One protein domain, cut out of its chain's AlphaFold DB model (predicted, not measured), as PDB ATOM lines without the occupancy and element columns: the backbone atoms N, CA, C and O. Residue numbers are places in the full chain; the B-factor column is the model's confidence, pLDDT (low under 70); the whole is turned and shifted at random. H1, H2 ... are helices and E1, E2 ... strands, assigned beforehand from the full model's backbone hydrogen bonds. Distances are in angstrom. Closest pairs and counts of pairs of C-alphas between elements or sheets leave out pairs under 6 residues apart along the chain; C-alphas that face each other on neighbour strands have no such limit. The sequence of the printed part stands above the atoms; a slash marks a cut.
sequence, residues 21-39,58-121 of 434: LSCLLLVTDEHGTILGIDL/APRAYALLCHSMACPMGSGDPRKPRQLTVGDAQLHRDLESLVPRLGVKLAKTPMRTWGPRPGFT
ATOM      1  N   LEU A  21     190.941 198.353 156.257       58.25
ATOM      2  CA  LEU A  21     189.657 197.701 156.475       58.25
ATOM      3  C   LEU A  21     189.263 197.937 157.935       58.25
ATOM      4  O   LEU A  21     189.898 197.397 158.842       58.25
ATOM      5  N   SER A  22     188.222 198.729 158.155       65.94
ATOM      6  CA  SER A  22     187.773 199.097 159.495       65.94
ATOM      7  C   SER A  22     186.869 198.030 160.102       65.94
ATOM      8  O   SER A  22     186.945 197.752 161.299       65.94
ATOM      9  N   CYS A  23     186.049 197.367 159.278       73.75
ATOM     10  CA  CYS A  23     185.206 196.262 159.720       73.75
ATOM     11  C   CYS A  23     184.918 195.250 158.601       73.75
ATOM     12  O   CYS A  23     184.691 195.614 157.450       73.75
ATOM     13  N   LEU A  24     184.851 193.967 158.963       77.38
ATOM     14  CA  LEU A  24     184.311 192.886 158.139       77.38
ATOM     15  C   LEU A  24     183.139 192.243 158.880       77.38
ATOM     16  O   LEU A  24     183.310 191.696 159.971       77.38
ATOM     17  N   LEU A  25     181.969 192.243 158.249       83.12
ATOM     18  CA  LEU A  25     180.814 191.471 158.686       83.12
ATOM     19  C   LEU A  25     180.682 190.230 157.803       83.12
ATOM     20  O   LEU A  25     180.630 190.316 156.576       83.12
ATOM     21  N   LEU A  26     180.610 189.064 158.440       84.62
ATOM     22  CA  LEU A  26     180.529 187.770 157.772       84.62
ATOM     23  C   LEU A  26     179.378 186.953 158.364       84.62
ATOM     24  O   LEU A  26     179.305 186.771 159.578       84.62
ATOM     25  N   VAL A  27     178.501 186.436 157.504       87.50
ATOM     26  CA  VAL A  27     177.442 185.491 157.884       87.50
ATOM     27  C   VAL A  27     177.780 184.134 157.295       87.50
ATOM     28  O   VAL A  27     177.986 184.025 156.086       87.50
ATOM     29  N   THR A  28     177.798 183.092 158.122       85.06
ATOM     30  CA  THR A  28     178.014 181.711 157.679       85.06
ATOM     31  C   THR A  28     176.948 180.769 158.217       85.06
ATOM     32  O   THR A  28     176.234 181.094 159.166       85.06
ATOM     33  N   ASP A  29     176.855 179.579 157.626       84.19
ATOM     34  CA  ASP A  29     176.187 178.451 158.273       84.19
ATOM     35  C   ASP A  29     177.089 177.773 159.324       84.19
ATOM     36  O   ASP A  29     178.232 178.182 159.562       84.19
ATOM     37  N   GLU A  30     176.561 176.726 159.965       80.81
ATOM     38  CA  GLU A  30     177.256 175.937 160.992       80.81
ATOM     39  C   GLU A  30     178.479 175.167 160.467       80.81
ATOM     40  O   GLU A  30     179.366 174.810 161.241       80.81
ATOM     41  N   HIS A  31     178.565 174.949 159.153       78.06
ATOM     42  CA  HIS A  31     179.690 174.282 158.500       78.06
ATOM     43  C   HIS A  31     180.778 175.269 158.047       78.06
ATOM     44  O   HIS A  31     181.852 174.845 157.611       78.06
ATOM     45  N   GLY A  32     180.530 176.576 158.181       74.94
ATOM     46  CA  GLY A  32     181.433 177.642 157.756       74.94
ATOM     47  C   GLY A  32     181.242 178.079 156.301       74.94
ATOM     48  O   GLY A  32     182.081 178.813 155.780       74.94
ATOM     49  N   THR A  33     180.156 177.673 155.635       77.25
ATOM     50  CA  THR A  33     179.808 178.178 154.300       77.25
ATOM     51  C   THR A  33     179.388 179.636 154.407       77.25
ATOM     52  O   THR A  33     178.462 179.957 155.152       77.25
ATOM     53  N   ILE A  34     180.016 180.525 153.637       79.12
ATOM     54  CA  ILE A  34     179.660 181.947 153.632       79.12
ATOM     55  C   ILE A  34     178.294 182.150 152.970       79.12
ATOM     56  O   ILE A  34     178.062 181.721 151.841       79.12
ATOM     57  N   LEU A  35     177.395 182.837 153.667       81.31
ATOM     58  CA  LEU A  35     176.052 183.190 153.211       81.31
ATOM     59  C   LEU A  35     175.929 184.670 152.846       81.31
ATOM     60  O   LEU A  35     175.095 185.004 152.009       81.31
ATOM     61  N   GLY A  36     176.773 185.526 153.421       79.62
ATOM     62  CA  GLY A  36     176.835 186.948 153.106       79.62
ATOM     63  C   GLY A  36     178.092 187.602 153.673       79.62
ATOM     64  O   GLY A  36     178.635 187.145 154.681       79.62
ATOM     65  N   ILE A  37     178.538 188.672 153.015       78.88
ATOM     66  CA  ILE A  37     179.697 189.475 153.406       78.88
ATOM     67  C   ILE A  37     179.428 190.973 153.197       78.88
ATOM     68  O   ILE A  37     178.777 191.362 152.227       78.88
ATOM     69  N   ASP A  38     179.942 191.797 154.105       74.81
ATOM     70  CA  ASP A  38     179.938 193.261 154.031       74.81
ATOM     71  C   ASP A  38     181.280 193.778 154.588       74.81
ATOM     72  O   ASP A  38     181.777 193.268 155.597       74.81
ATOM     73  N   LEU A  39     181.891 194.740 153.894       70.00
ATOM     74  CA  LEU A  39     183.168 195.359 154.251       70.00
ATOM     75  C   LEU A  39     182.942 196.856 154.499       70.00
ATOM     76  O   LEU A  39     182.254 197.533 153.734       70.00
ATOM     77  N   ALA A  58     175.199 197.387 164.093       86.50
ATOM     78  CA  ALA A  58     174.035 196.521 164.266       86.50
ATOM     79  C   ALA A  58     172.997 196.635 163.146       86.50
ATOM     80  O   ALA A  58     172.567 195.589 162.653       86.50
ATOM     81  N   PRO A  59     172.632 197.836 162.649       83.06
ATOM     82  CA  PRO A  59     171.842 197.942 161.433       83.06
ATOM     83  C   PRO A  59     172.505 197.199 160.268       83.06
ATOM     84  O   PRO A  59     171.806 196.500 159.530       83.06
ATOM     85  N   ARG A  60     173.839 197.306 160.105       80.31
ATOM     86  CA  ARG A  60     174.562 196.689 158.975       80.31
ATOM     87  C   ARG A  60     174.533 195.177 159.053       80.31
ATOM     88  O   ARG A  60     174.098 194.519 158.111       80.31
ATOM     89  N   ALA A  61     174.852 194.633 160.217       87.25
ATOM     90  CA  ALA A  61     174.752 193.208 160.471       87.25
ATOM     91  C   ALA A  61     173.313 192.689 160.317       87.25
ATOM     92  O   ALA A  61     173.105 191.613 159.757       87.25
ATOM     93  N   TYR A  62     172.307 193.454 160.751       87.44
ATOM     94  CA  TYR A  62     170.901 193.088 160.591       87.44
ATOM     95  C   TYR A  62     170.477 193.048 159.116       87.44
ATOM     96  O   TYR A  62     169.839 192.086 158.683       87.44
ATOM     97  N   ALA A  63     170.860 194.053 158.322       82.69
ATOM     98  CA  ALA A  63     170.591 194.097 156.887       82.69
ATOM     99  C   ALA A  63     171.300 192.952 156.148       82.69
ATOM    100  O   ALA A  63     170.674 192.255 155.345       82.69
ATOM    101  N   LEU A  64     172.572 192.706 156.476       84.12
ATOM    102  CA  LEU A  64     173.352 191.593 155.944       84.12
ATOM    103  C   LEU A  64     172.700 190.242 156.267       84.12
ATOM    104  O   LEU A  64     172.589 189.385 155.390       84.12
ATOM    105  N   LEU A  65     172.220 190.055 157.498       89.31
ATOM    106  CA  LEU A  65     171.509 188.847 157.913       89.31
ATOM    107  C   LEU A  65     170.206 188.662 157.125       89.31
ATOM    108  O   LEU A  65     169.964 187.579 156.597       89.31
ATOM    109  N   CYS A  66     169.390 189.714 156.996       87.44
ATOM    110  CA  CYS A  66     168.168 189.687 156.184       87.44
ATOM    111  C   CYS A  66     168.463 189.281 154.739       87.44
ATOM    112  O   CYS A  66     167.807 188.393 154.190       87.44
ATOM    113  N   HIS A  67     169.486 189.896 154.145       79.81
ATOM    114  CA  HIS A  67     169.902 189.588 152.787       79.81
ATOM    115  C   HIS A  67     170.401 188.148 152.660       79.81
ATOM    116  O   HIS A  67     170.007 187.458 151.730       79.81
ATOM    117  N   SER A  68     171.182 187.658 153.621       84.75
ATOM    118  CA  SER A  68     171.699 186.282 153.626       84.75
ATOM    119  C   SER A  68     170.590 185.233 153.772       84.75
ATOM    120  O   SER A  68     170.739 184.116 153.283       84.75
ATOM    121  N   MET A  69     169.465 185.572 154.416       87.50
ATOM    122  CA  MET A  69     168.289 184.696 154.500       87.50
ATOM    123  C   MET A  69     167.501 184.656 153.191       87.50
ATOM    124  O   MET A  69     167.101 183.582 152.745       87.50
ATOM    125  N   ALA A  70     167.272 185.816 152.572       82.06
ATOM    126  CA  ALA A  70     166.546 185.912 151.306       82.06
ATOM    127  C   ALA A  70     167.389 185.410 150.120       82.06
ATOM    128  O   ALA A  70     166.880 184.778 149.192       82.06
ATOM    129  N   CYS A  71     168.692 185.679 150.164       74.50
ATOM    130  CA  CYS A  71     169.640 185.544 149.071       74.50
ATOM    131  C   CYS A  71     171.025 185.026 149.518       74.50
ATOM    132  O   CYS A  71     172.011 185.739 149.352       74.50
ATOM    133  N   PRO A  72     171.141 183.793 150.054       81.50
ATOM    134  CA  PRO A  72     172.428 183.249 150.487       81.50
ATOM    135  C   PRO A  72     173.432 183.112 149.332       81.50
ATOM    136  O   PRO A  72     173.148 182.456 148.324       81.50
ATOM    137  N   MET A  73     174.641 183.652 149.524       77.50
ATOM    138  CA  MET A  73     175.764 183.547 148.578       77.50
ATOM    139  C   MET A  73     176.330 182.124 148.466       77.50
ATOM    140  O   MET A  73     176.878 181.741 147.434       77.50
ATOM    141  N   GLY A  74     176.193 181.324 149.526       69.00
ATOM    142  CA  GLY A  74     176.732 179.968 149.644       69.00
ATOM    143  C   GLY A  74     175.915 178.884 148.945       69.00
ATOM    144  O   GLY A  74     176.126 177.711 149.244       69.00
ATOM    145  N   SER A  75     175.006 179.251 148.033       65.00
ATOM    146  CA  SER A  75     173.984 178.406 147.388       65.00
ATOM    147  C   SER A  75     172.810 177.965 148.288       65.00
ATOM    148  O   SER A  75     172.806 178.153 149.513       65.00
ATOM    149  N   GLY A  76     171.774 177.413 147.647       70.88
ATOM    150  CA  GLY A  76     170.541 176.928 148.275       70.88
ATOM    151  C   GLY A  76     169.387 177.937 148.298       70.88
ATOM    152  O   GLY A  76     169.543 179.115 147.962       70.88
ATOM    153  N   ASP A  77     168.215 177.458 148.705       78.00
ATOM    154  CA  ASP A  77     166.987 178.254 148.772       78.00
ATOM    155  C   ASP A  77     167.015 179.295 149.905       78.00
ATOM    156  O   ASP A  77     167.802 179.159 150.857       78.00
ATOM    157  N   PRO A  78     166.177 180.353 149.806       83.88
ATOM    158  CA  PRO A  78     165.944 181.271 150.913       83.88
ATOM    159  C   PRO A  78     165.618 180.501 152.194       83.88
ATOM    160  O   PRO A  78     164.752 179.625 152.206       83.88
ATOM    161  N   ARG A  79     166.319 180.815 153.282       88.31
ATOM    162  CA  ARG A  79     166.209 180.069 154.537       88.31
ATOM    163  C   ARG A  79     166.397 180.971 155.736       88.31
ATOM    164  O   ARG A  79     167.244 181.859 155.741       88.31
ATOM    165  N   LYS A  80     165.622 180.699 156.782       91.31
ATOM    166  CA  LYS A  80     165.728 181.391 158.061       91.31
ATOM    167  C   LYS A  80     166.445 180.499 159.081       91.31
ATOM    168  O   LYS A  80     165.974 179.383 159.312       91.31
ATOM    169  N   PRO A  81     167.542 180.956 159.714       91.50
ATOM    170  CA  PRO A  81     168.204 180.186 160.754       91.50
ATOM    171  C   PRO A  81     167.321 180.094 162.000       91.50
ATOM    172  O   PRO A  81     166.599 181.026 162.352       91.50
ATOM    173  N   ARG A  82     167.397 178.965 162.709       90.56
ATOM    174  CA  ARG A  82     166.710 178.808 164.002       90.56
ATOM    175  C   ARG A  82     167.393 179.617 165.101       90.56
ATOM    176  O   ARG A  82     166.721 180.128 165.997       90.56
ATOM    177  N   GLN A  83     168.716 179.724 165.018       92.06
ATOM    178  CA  GLN A  83     169.557 180.398 165.991       92.06
ATOM    179  C   GLN A  83     170.697 181.151 165.293       92.06
ATOM    180  O   GLN A  83     171.239 180.660 164.306       92.06
ATOM    181  N   LEU A  84     171.052 182.323 165.818       93.31
ATOM    182  CA  LEU A  84     172.205 183.126 165.422       93.31
ATOM    183  C   LEU A  84     173.205 183.187 166.580       93.31
ATOM    184  O   LEU A  84     172.817 183.435 167.722       93.31
ATOM    185  N   THR A  85     174.487 183.033 166.269       91.25
ATOM    186  CA  THR A  85     175.587 183.238 167.217       91.25
ATOM    187  C   THR A  85     176.505 184.324 166.664       91.25
ATOM    188  O   THR A  85     176.813 184.315 165.476       91.25
ATOM    189  N   VAL A  86     176.924 185.269 167.505       91.50
ATOM    190  CA  VAL A  86     177.706 186.450 167.093       91.50
ATOM    191  C   VAL A  86     179.069 186.407 167.776       91.50
ATOM    192  O   VAL A  86     179.131 186.179 168.983       91.50
ATOM    193  N   GLY A  87     180.148 186.575 167.009       88.25
ATOM    194  CA  GLY A  87     181.523 186.525 167.528       88.25
ATOM    195  C   GLY A  87     181.969 187.791 168.260       88.25
ATOM    196  O   GLY A  87     182.753 187.706 169.199       88.25
ATOM    197  N   ASP A  88     181.442 188.953 167.872       86.88
ATOM    198  CA  ASP A  88     181.754 190.225 168.520       86.88
ATOM    199  C   ASP A  88     180.787 190.532 169.676       86.88
ATOM    200  O   ASP A  88     179.566 190.423 169.541       86.88
ATOM    201  N   ALA A  89     181.336 190.908 170.832       87.12
ATOM    202  CA  ALA A  89     180.556 191.091 172.052       87.12
ATOM    203  C   ALA A  89     179.726 192.384 172.060       87.12
ATOM    204  O   ALA A  89     178.681 192.415 172.710       87.12
ATOM    205  N   GLN A  90     180.184 193.445 171.388       87.62
ATOM    206  CA  GLN A  90     179.440 194.702 171.284       87.62
ATOM    207  C   GLN A  90     178.277 194.530 170.306       87.62
ATOM    208  O   GLN A  90     177.127 194.761 170.672       87.62
ATOM    209  N   LEU A  91     178.555 193.985 169.123       88.31
ATOM    210  CA  LEU A  91     177.555 193.680 168.110       88.31
ATOM    211  C   LEU A  91     176.496 192.692 168.613       88.31
ATOM    212  O   LEU A  91     175.322 192.832 168.285       88.31
ATOM    213  N   HIS A  92     176.887 191.697 169.420       91.62
ATOM    214  CA  HIS A  92     175.947 190.766 170.053       91.62
ATOM    215  C   HIS A  92     174.906 191.496 170.911       91.62
ATOM    216  O   HIS A  92     173.714 191.235 170.743       91.62
ATOM    217  N   ARG A  93     175.339 192.444 171.756       90.06
ATOM    218  CA  ARG A  93     174.435 193.270 172.575       90.06
ATOM    219  C   ARG A  93     173.520 194.122 171.706       90.06
ATOM    220  O   ARG A  93     172.313 194.147 171.916       90.06
ATOM    221  N   ASP A  94     174.084 194.776 170.699       90.50
ATOM    222  CA  ASP A  94     173.319 195.695 169.855       90.50
ATOM    223  C   ASP A  94     172.271 194.953 168.996       90.50
ATOM    224  O   ASP A  94     171.189 195.476 168.711       90.50
ATOM    225  N   LEU A  95     172.544 193.696 168.629       90.69
ATOM    226  CA  LEU A  95     171.627 192.829 167.885       90.69
ATOM    227  C   LEU A  95     170.537 192.170 168.746       90.69
ATOM    228  O   LEU A  95     169.564 191.663 168.179       90.69
ATOM    229  N   GLU A  96     170.649 192.187 170.077       90.19
ATOM    230  CA  GLU A  96     169.711 191.524 170.998       90.19
ATOM    231  C   GLU A  96     168.271 192.031 170.841       90.19
ATOM    232  O   GLU A  96     167.323 191.246 170.860       90.19
ATOM    233  N   SER A  97     168.106 193.330 170.582       87.38
ATOM    234  CA  SER A  97     166.794 193.949 170.342       87.38
ATOM    235  C   SER A  97     166.269 193.763 168.909       87.38
ATOM    236  O   SER A  97     165.063 193.853 168.663       87.38
ATOM    237  N   LEU A  98     167.156 193.497 167.944       87.88
ATOM    238  CA  LEU A  98     166.825 193.479 166.519       87.88
ATOM    239  C   LEU A  98     166.512 192.068 166.014       87.88
ATOM    240  O   LEU A  98     165.481 191.851 165.382       87.88
ATOM    241  N   VAL A  99     167.373 191.092 166.310       90.88
ATOM    242  CA  VAL A  99     167.299 189.721 165.770       90.88
ATOM    243  C   VAL A  99     165.983 188.994 166.098       90.88
ATOM    244  O   VAL A  99     165.440 188.345 165.195       90.88
ATOM    245  N   PRO A 100     165.387 189.127 167.304       88.56
ATOM    246  CA  PRO A 100     164.102 188.495 167.608       88.56
ATOM    247  C   PRO A 100     162.959 188.923 166.680       88.56
ATOM    248  O   PRO A 100     162.046 188.133 166.438       88.56
ATOM    249  N   ARG A 101     163.027 190.125 166.084       89.31
ATOM    250  CA  ARG A 101     162.027 190.627 165.121       89.31
ATOM    251  C   ARG A 101     161.972 189.792 163.839       89.31
ATOM    252  O   ARG A 101     160.963 189.798 163.145       89.31
ATOM    253  N   LEU A 102     163.035 189.042 163.544       88.69
ATOM    254  CA  LEU A 102     163.104 188.101 162.423       88.69
ATOM    255  C   LEU A 102     162.544 186.715 162.792       88.69
ATOM    256  O   LEU A 102     162.412 185.837 161.936       88.69
ATOM    257  N   GLY A 103     162.218 186.478 164.066       90.19
ATOM    258  CA  GLY A 103     161.892 185.151 164.587       90.19
ATOM    259  C   GLY A 103     163.100 184.210 164.591       90.19
ATOM    260  O   GLY A 103     162.935 183.008 164.388       90.19
ATOM    261  N   VAL A 104     164.305 184.762 164.766       92.81
ATOM    262  CA  VAL A 104     165.568 184.033 164.936       92.81
ATOM    263  C   VAL A 104     165.974 184.129 166.406       92.81
ATOM    264  O   VAL A 104     165.904 185.206 166.996       92.81
ATOM    265  N   LYS A 105     166.396 183.018 167.023       93.50
ATOM    266  CA  LYS A 105     166.885 183.041 168.410       93.50
ATOM    267  C   LYS A 105     168.327 183.541 168.445       93.50
ATOM    268  O   LYS A 105     169.182 182.956 167.792       93.50
ATOM    269  N   LEU A 106     168.631 184.571 169.225       93.12
ATOM    270  CA  LEU A 106     170.023 184.940 169.489       93.12
ATOM    271  C   LEU A 106     170.597 184.022 170.580       93.12
ATOM    272  O   LEU A 106     169.935 183.755 171.585       93.12
ATOM    273  N   ALA A 107     171.808 183.502 170.383       91.50
ATOM    274  CA  ALA A 107     172.509 182.745 171.415       91.50
ATOM    275  C   ALA A 107     172.725 183.612 172.665       91.50
ATOM    276  O   ALA A 107     173.035 184.796 172.554       91.50
ATOM    277  N   LYS A 108     172.605 183.017 173.860       88.69
ATOM    278  CA  LYS A 108     172.714 183.748 175.139       88.69
ATOM    279  C   LYS A 108     174.079 184.404 175.354       88.69
ATOM    280  O   LYS A 108     174.181 185.378 176.086       88.69
ATOM    281  N   THR A 109     175.125 183.848 174.753       85.81
ATOM    282  CA  THR A 109     176.501 184.319 174.905       85.81
ATOM    283  C   THR A 109     177.155 184.500 173.538       85.81
ATOM    284  O   THR A 109     176.903 183.676 172.650       85.81
ATOM    285  N   PRO A 110     178.039 185.502 173.376       84.88
ATOM    286  CA  PRO A 110     178.870 185.627 172.188       84.88
ATOM    287  C   PRO A 110     179.722 184.376 171.947       84.88
ATOM    288  O   PRO A 110     180.151 183.691 172.882       84.88
ATOM    289  N   MET A 111     179.985 184.098 170.677       83.88
ATOM    290  CA  MET A 111     180.860 183.022 170.234       83.88
ATOM    291  C   MET A 111     182.315 183.396 170.508       83.88
ATOM    292  O   MET A 111     182.765 184.448 170.073       83.88
ATOM    293  N   ARG A 112     183.072 182.539 171.202       72.19
ATOM    294  CA  ARG A 112     184.470 182.841 171.569       72.19
ATOM    295  C   ARG A 112     185.525 182.153 170.696       72.19
ATOM    296  O   ARG A 112     186.688 182.526 170.773       72.19
ATOM    297  N   THR A 113     185.151 181.156 169.891       65.44
ATOM    298  CA  THR A 113     186.110 180.243 169.227       65.44
ATOM    299  C   THR A 113     185.788 179.957 167.762       65.44
ATOM    300  O   THR A 113     186.153 178.907 167.238       65.44
ATOM    301  N   TRP A 114     185.094 180.866 167.086       63.56
ATOM    302  CA  TRP A 114     184.804 180.714 165.665       63.56
ATOM    303  C   TRP A 114     185.612 181.719 164.865       63.56
ATOM    304  O   TRP A 114     185.590 182.917 165.137       63.56
ATOM    305  N   GLY A 115     186.327 181.202 163.881       58.44
ATOM    306  CA  GLY A 115     187.067 181.976 162.909       58.44
ATOM    307  C   GLY A 115     187.207 181.158 161.630       58.44
ATOM    308  O   GLY A 115     187.041 179.931 161.663       58.44
ATOM    309  N   PRO A 116     187.496 181.808 160.496       53.56
ATOM    310  CA  PRO A 116     187.773 181.102 159.256       53.56
ATOM    311  C   PRO A 116     188.925 180.106 159.462       53.56
ATOM    312  O   PRO A 116     189.872 180.394 160.198       53.56
ATOM    313  N   ARG A 117     188.848 178.919 158.844       51.81
ATOM    314  CA  ARG A 117     189.887 177.882 158.994       51.81
ATOM    315  C   ARG A 117     191.271 178.443 158.609       51.81
ATOM    316  O   ARG A 117     191.340 179.262 157.691       51.81
ATOM    317  N   PRO A 118     192.374 177.990 159.237       39.50
ATOM    318  CA  PRO A 118     193.723 178.326 158.777       39.50
ATOM    319  C   PRO A 118     193.864 177.969 157.288       39.50
ATOM    320  O   PRO A 118     193.615 176.827 156.911       39.50
ATOM    321  N   GLY A 119     194.178 178.955 156.440       39.78
ATOM    322  CA  GLY A 119     194.155 178.820 154.973       39.78
ATOM    323  C   GLY A 119     192.924 179.419 154.278       39.78
ATOM    324  O   GLY A 119     192.817 179.337 153.057       39.78
ATOM    325  N   PHE A 120     192.001 180.048 155.013       44.41
ATOM    326  CA  PHE A 120     190.927 180.851 154.430       44.41
ATOM    327  C   PHE A 120     191.505 182.026 153.635       44.41
ATOM    328  O   PHE A 120     191.954 183.023 154.197       44.41
ATOM    329  N   THR A 121     191.487 181.916 152.309       43.12
ATOM    330  CA  THR A 121     191.866 183.005 151.414       43.12
ATOM    331  C   THR A 121     190.624 183.770 150.964       43.12
ATOM    332  O   THR A 121     189.688 183.193 150.401       43.12
TER     333      THR A 121
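Overview. This is residues 21 to 39 and 58 to 121 of the 434 residues of the protein "Zinc finger MYND-type containing 15" of Ursus americanus (UniProt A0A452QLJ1). A hairpin of two strands, E1 and E2, has the longest helix, H1, packed on it, while the short helix H2 meets the first residues of H1 and the still shorter H3 lies near H1. Two long stretches with no named element, residues 71 to 88 and 103 to 121, make up much of the rest and are tied to each other by a short parallel pairing of residues 83 to 84 with 105 to 106. The printed part has 83 residues, under half of them in named elements, in the order E1, E2, H1, H2, H3; the sheet E1 - E2 is antiparallel and the class is mixed, helices and strands. The whole is compact, with a radius of gyration of the C-alphas of 12.3 A and spans of 34 by 29 by 22 A.

Arrangement. E1, residues 21 to 28, and E2, residues 34 to 39, form an antiparallel hairpin at 165 degrees, with N 25 and O 38 2.8 A apart and N 27 and O 36 2.9 A apart, within hydrogen-bond range. The closest C-alphas of E2 and H1, residues 58 to 70, are those of Gly 36 and Ser 68, 5.2 A. H1, with residues 58 to 62 alone, touches H2, residues 89 to 95, closest at the C-alphas of Ala 58 and Asp 94, 5.7 A; they run the same way at a steep tilt of 67 degrees, only just short of about perpendicular. H3, residues 99 to 102, is close to H1 but not clearly touching, its closest C-alphas being Tyr 62 and Val 99, 7.2 A. H2 and H3 are apart from both strands. In H1 and H2 every O i to N i+4 pair is within hydrogen-bond range; H3 is too short for such a pair.

Along the chain. E1 begins at C-alpha 21 (189.657, 197.701, 156.475) and is 19.8 A long; E2 is 13.9 A. H1 is 18.3 A, H2 10.0 A and H3 5.6 A, ending at C-alpha 102 (163.104, 188.101, 162.423).

Size, cuts and confidence. The two C-alphas farthest apart are those of Arg 101 and Gly 119, 35.7 A. Residues 40 to 57 are not printed, and C-alphas 39 and 58 are 13.6 A apart across the cut. The link from H1 to H2 is long, 18 residues. The pLDDT is under 70 at residues 21 to 22, 74 to 75 and 113 to 121.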